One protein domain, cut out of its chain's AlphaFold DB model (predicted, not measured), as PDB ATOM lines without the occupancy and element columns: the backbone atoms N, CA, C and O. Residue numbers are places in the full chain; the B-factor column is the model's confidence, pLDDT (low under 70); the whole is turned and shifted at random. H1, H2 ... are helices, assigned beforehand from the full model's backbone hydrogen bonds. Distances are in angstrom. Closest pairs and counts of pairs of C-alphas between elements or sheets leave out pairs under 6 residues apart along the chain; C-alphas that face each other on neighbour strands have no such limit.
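What this domain is: This is residues 11 to 51 of the 104 residues of an uncharacterized protein of Methylobacterium gossipiicola (UniProt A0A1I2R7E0). Two helices make an open, flat V: H1 runs to the corner, a tight link turns the backbone, and H2 runs away from it as the second arm. The arms come close only near the corner, and their far parts, residues 11 to 23 and 39 to 51, stand free. The printed part has 41 residues, with two named helices, H1 then H2, and no named strand; the class is all helix. It is loose, with a radius of gyration of the C-alphas of 12.5 A and spans of 32 by 31 by 8 A.

How they stand to each other: H1, residues 11 to 27, and H2, residues 32 to 47, are close but not clearly touching, with 1 pair of C-alphas within 8 A: those of Leu 27 and Arg 35, 6.1 A apart. They run opposite ways at a steep tilt of 40 degrees. In H1 and H2 every O i to N i+4 pair is within hydrogen-bond range.

Where its parts are: H1 begins at C-alpha 11 (133.081, 260.683, 147.240) and is 24.4 A long. H2 is 21.9 A long and ends at C-alpha 47 (150.358, 256.542, 164.400).

The domain as a whole: The C-alphas farthest apart, of Arg 29 and Asn 51, are 35.3 A apart. The printed part has no cut. Residues 48 to 51 have pLDDT under 70.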
ATOM      1  N   ASP A  11     132.738 262.040 147.685       90.56
ATOM      2  CA  ASP A  11     133.081 260.683 147.240       90.56
ATOM      3  C   ASP A  11     133.878 259.903 148.298       90.56
ATOM      4  O   ASP A  11     133.932 258.668 148.269       90.56
ATOM      5  N   VAL A  12     134.496 260.607 149.256       90.88
ATOM      6  CA  VAL A  12     135.384 260.020 150.273       90.88
ATOM      7  C   VAL A  12     134.705 258.900 151.071       90.88
ATOM      8  O   VAL A  12     135.320 257.839 151.205       90.88
ATOM      9  N   PRO A  13     133.462 259.047 151.577       93.19
ATOM     10  CA  PRO A  13     132.813 257.977 152.334       93.19
ATOM     11  C   PRO A  13     132.599 256.710 151.497       93.19
ATOM     12  O   PRO A  13     132.830 255.601 151.981       93.19
ATOM     13  N   GLY A  14     132.208 256.867 150.228       94.06
ATOM     14  CA  GLY A  14     131.987 255.744 149.314       94.06
ATOM     15  C   GLY A  14     133.284 255.015 148.965       94.06
ATOM     16  O   GLY A  14     133.327 253.785 148.953       94.06
ATOM     17  N   LEU A  15     134.362 255.764 148.732       93.00
ATOM     18  CA  LEU A  15     135.687 255.207 148.466       93.00
ATOM     19  C   LEU A  15     136.280 254.521 149.702       93.00
ATOM     20  O   LEU A  15     136.885 253.457 149.574       93.00
ATOM     21  N   ALA A  16     136.068 255.082 150.894       93.12
ATOM     22  CA  ALA A  16     136.508 254.480 152.149       93.12
ATOM     23  C   ALA A  16     135.818 253.132 152.409       93.12
ATOM     24  O   ALA A  16     136.494 252.166 152.762       93.12
ATOM     25  N   ALA A  17     134.503 253.045 152.178       96.00
ATOM     26  CA  ALA A  17     133.760 251.792 152.302       96.00
ATOM     27  C   ALA A  17     134.295 250.723 151.333       96.00
ATOM     28  O   ALA A  17     134.663 249.630 151.755       96.00
ATOM     29  N   GLN A  18     134.462 251.074 150.052       96.56
ATOM     30  CA  GLN A  18     135.015 250.156 149.051       96.56
ATOM     31  C   GLN A  18     136.442 249.703 149.379       96.56
ATOM     32  O   GLN A  18     136.811 248.557 149.116       96.56
ATOM     33  N   ALA A  19     137.272 250.599 149.915       95.06
ATOM     34  CA  ALA A  19     138.623 250.256 150.333       95.06
ATOM     35  C   ALA A  19     138.602 249.260 151.499       95.06
ATOM     36  O   ALA A  19     139.352 248.283 151.464       95.06
ATOM     37  N   MET A  20     137.726 249.471 152.486       94.44
ATOM     38  CA  MET A  20     137.584 248.563 153.623       94.44
ATOM     39  C   MET A  20     137.130 247.173 153.174       94.44
ATOM     40  O   MET A  20     137.799 246.198 153.501       94.44
ATOM     41  N   ASP A  21     136.105 247.086 152.323       97.88
ATOM     42  CA  ASP A  21     135.613 245.805 151.795       97.88
ATOM     43  C   ASP A  21     136.720 245.009 151.087       97.88
ATOM     44  O   ASP A  21     136.847 243.793 151.246       97.88
ATOM     45  N   ARG A  22     137.569 245.696 150.309       97.75
ATOM     46  CA  ARG A  22     138.707 245.063 149.623       97.75
ATOM     47  C   ARG A  22     139.771 244.579 150.603       97.75
ATOM     48  O   ARG A  22     140.325 243.498 150.402       97.75
ATOM     49  N   ILE A  23     140.070 245.365 151.638       95.12
ATOM     50  CA  ILE A  23     141.022 244.981 152.686       95.12
ATOM     51  C   ILE A  23     140.489 243.757 153.434       95.12
ATOM     52  O   ILE A  23     141.206 242.765 153.559       95.12
ATOM     53  N   ASP A  24     139.224 243.777 153.841       95.56
ATOM     54  CA  ASP A  24     138.592 242.682 154.572       95.56
ATOM     55  C   ASP A  24     138.532 241.398 153.744       95.56
ATOM     56  O   ASP A  24     138.847 240.325 154.260       95.56
ATOM     57  N   ALA A  25     138.239 241.484 152.443       97.31
ATOM     58  CA  ALA A  25     138.264 240.328 151.547       97.31
ATOM     59  C   ALA A  25     139.651 239.663 151.464       97.31
ATOM     60  O   ALA A  25     139.757 238.435 151.396       97.31
ATOM     61  N   VAL A  26     140.728 240.454 151.486       96.62
ATOM     62  CA  VAL A  26     142.102 239.930 151.500       96.62
ATOM     63  C   VAL A  26     142.440 239.351 152.872       96.62
ATOM     64  O   VAL A  26     142.937 238.226 152.957       96.62
ATOM     65  N   LEU A  27     142.137 240.080 153.947       95.50
ATOM     66  CA  LEU A  27     142.428 239.659 155.316       95.50
ATOM     67  C   LEU A  27     141.623 238.424 155.732       95.50
ATOM     68  O   LEU A  27     142.111 237.635 156.535       95.50
ATOM     69  N   ALA A  28     140.431 238.203 155.174       95.75
ATOM     70  CA  ALA A  28     139.609 237.021 155.435       95.75
ATOM     71  C   ALA A  28     140.312 235.699 155.081       95.75
ATOM     72  O   ALA A  28     139.944 234.653 155.610       95.75
ATOM     73  N   ARG A  29     141.332 235.742 154.214       96.50
ATOM     74  CA  ARG A  29     142.151 234.579 153.837       96.50
ATOM     75  C   ARG A  29     143.255 234.257 154.848       96.50
ATOM     76  O   ARG A  29     143.864 233.198 154.738       96.50
ATOM     77  N   LEU A  30     143.532 235.167 155.782       95.62
ATOM     78  CA  LEU A  30     144.620 235.069 156.751       95.62
ATOM     79  C   LEU A  30     144.135 234.546 158.104       95.62
ATOM     80  O   LEU A  30     142.969 234.704 158.482       95.62
ATOM     81  N   GLY A  31     145.063 233.974 158.870       96.81
ATOM     82  CA  GLY A  31     144.813 233.599 160.258       96.81
ATOM     83  C   GLY A  31     144.619 234.822 161.161       96.81
ATOM     84  O   GLY A  31     145.049 235.935 160.853       96.81
ATOM     85  N   GLU A  32     144.001 234.630 162.328       94.38
ATOM     86  CA  GLU A  32     143.753 235.725 163.278       94.38
ATOM     87  C   GLU A  32     145.040 236.454 163.693       94.38
ATOM     88  O   GLU A  32     145.086 237.684 163.663       94.38
ATOM     89  N   ALA A  33     146.107 235.706 163.994       94.94
ATOM     90  CA  ALA A  33     147.401 236.271 164.370       94.94
ATOM     91  C   ALA A  33     148.001 237.167 163.268       94.94
ATOM     92  O   ALA A  33     148.551 238.229 163.559       94.94
ATOM     93  N   GLU A  34     147.855 236.777 162.002       95.88
ATOM     94  CA  GLU A  34     148.364 237.525 160.847       95.88
ATOM     95  C   GLU A  34     147.556 238.805 160.606       95.88
ATOM     96  O   GLU A  34     148.137 239.864 160.366       95.88
ATOM     97  N   ARG A  35     146.225 238.749 160.756       96.44
ATOM     98  CA  ARG A  35     145.364 239.945 160.696       96.44
ATOM     99  C   ARG A  35     145.723 240.954 161.785       96.44
ATOM    100  O   ARG A  35     145.807 242.153 161.520       96.44
ATOM    101  N   VAL A  36     145.967 240.479 163.007       94.38
ATOM    102  CA  VAL A  36     146.406 241.333 164.121       94.38
ATOM    103  C   VAL A  36     147.779 241.943 163.833       94.38
ATOM    104  O   VAL A  36     147.969 243.140 164.060       94.38
ATOM    105  N   ALA A  37     148.717 241.160 163.292       93.56
ATOM    106  CA  ALA A  37     150.040 241.646 162.908       93.56
ATOM    107  C   ALA A  37     149.966 242.729 161.815       93.56
ATOM    108  O   ALA A  37     150.651 243.749 161.922       93.56
ATOM    109  N   PHE A  38     149.092 242.562 160.818       94.44
ATOM    110  CA  PHE A  38     148.829 243.572 159.791       94.44
ATOM    111  C   PHE A  38     148.344 244.893 160.405       94.44
ATOM    112  O   PHE A  38     148.951 245.941 160.202       94.44
ATOM    113  N   TRP A  39     147.308 244.866 161.246       92.06
ATOM    114  CA  TRP A  39     146.807 246.098 161.867       92.06
ATOM    115  C   TRP A  39     147.772 246.706 162.894       92.06
ATOM    116  O   TRP A  39     147.743 247.913 163.150       92.06
ATOM    117  N   ALA A  40     148.642 245.900 163.506       90.69
ATOM    118  CA  ALA A  40     149.729 246.402 164.337       90.69
ATOM    119  C   ALA A  40     150.776 247.164 163.506       90.69
ATOM    120  O   ALA A  40     151.227 248.226 163.941       90.69
ATOM    121  N   SER A  41     151.125 246.677 162.309       90.12
ATOM    122  CA  SER A  41     152.082 247.354 161.427       90.12
ATOM    123  C   SER A  41     151.525 248.677 160.898       90.12
ATOM    124  O   SER A  41     152.208 249.693 160.998       90.12
ATOM    125  N   VAL A  42     150.261 248.710 160.462       90.75
ATOM    126  CA  VAL A  42     149.584 249.941 160.013       90.75
ATOM    127  C   VAL A  42     149.597 250.999 161.116       90.75
ATOM    128  O   VAL A  42     150.040 252.125 160.891       90.75
ATOM    129  N   ARG A  43     149.194 250.633 162.341       88.50
ATOM    130  CA  ARG A  43     149.246 251.554 163.487       88.50
ATOM    131  C   ARG A  43     150.665 252.027 163.772       88.50
ATOM    132  O   ARG A  43     150.851 253.205 164.045       88.50
ATOM    133  N   LYS A  44     151.674 251.157 163.692       83.50
ATOM    134  CA  LYS A  44     153.070 251.567 163.888       83.50
ATOM    135  C   LYS A  44     153.513 252.584 162.832       83.50
ATOM    136  O   LYS A  44     154.113 253.592 163.187       83.50
ATOM    137  N   CYS A  45     153.209 252.344 161.562       81.88
ATOM    138  CA  CYS A  45     153.666 253.195 160.465       81.88
ATOM    139  C   CYS A  45     152.956 254.554 160.417       81.88
ATOM    140  O   CYS A  45     153.592 255.538 160.055       81.88
ATOM    141  N   TYR A  46     151.674 254.618 160.795       78.19
ATOM    142  CA  TYR A  46     150.859 255.828 160.628       78.19
ATOM    143  C   TYR A  46     150.468 256.534 161.933       78.19
ATOM    144  O   TYR A  46     150.121 257.710 161.887       78.19
ATOM    145  N   ASN A  47     150.559 255.878 163.100       70.81
ATOM    146  CA  ASN A  47     150.358 256.542 164.400       70.81
ATOM    147  C   ASN A  47     151.667 256.993 165.059       70.81
ATOM    148  O   ASN A  47     151.618 257.619 166.119       70.81
ATOM    149  N   THR A  48     152.836 256.680 164.485       63.31
ATOM    150  CA  THR A  48     154.073 257.340 164.921       63.31
ATOM    151  C   THR A  48     153.985 258.788 164.445       63.31
ATOM    152  O   THR A  48     153.847 258.997 163.238       63.31
ATOM    153  N   PRO A  49     153.983 259.791 165.345       69.06
ATOM    154  CA  PRO A  49     153.883 261.175 164.917       69.06
ATOM    155  C   PRO A  49     155.015 261.468 163.932       69.06
ATOM    156  O   PRO A  49     156.157 261.086 164.163       69.06
ATOM    157  N   TYR A  50     154.690 262.157 162.834       61.50
ATOM    158  CA  TYR A  50     155.676 262.599 161.837       61.50
ATOM    159  C   TYR A  50     156.799 263.456 162.447       61.50
ATOM    160  O   TYR A  50     157.836 263.656 161.822       61.50
ATOM    161  N   ASN A  51     156.590 263.954 163.667       55.97
ATOM    162  CA  ASN A  51     157.624 264.508 164.519       55.97
ATOM    163  C   ASN A  51     158.076 263.431 165.515       55.97
ATOM    164  O   ASN A  51     157.239 262.949 166.283       55.97
TER     165      ASN A  51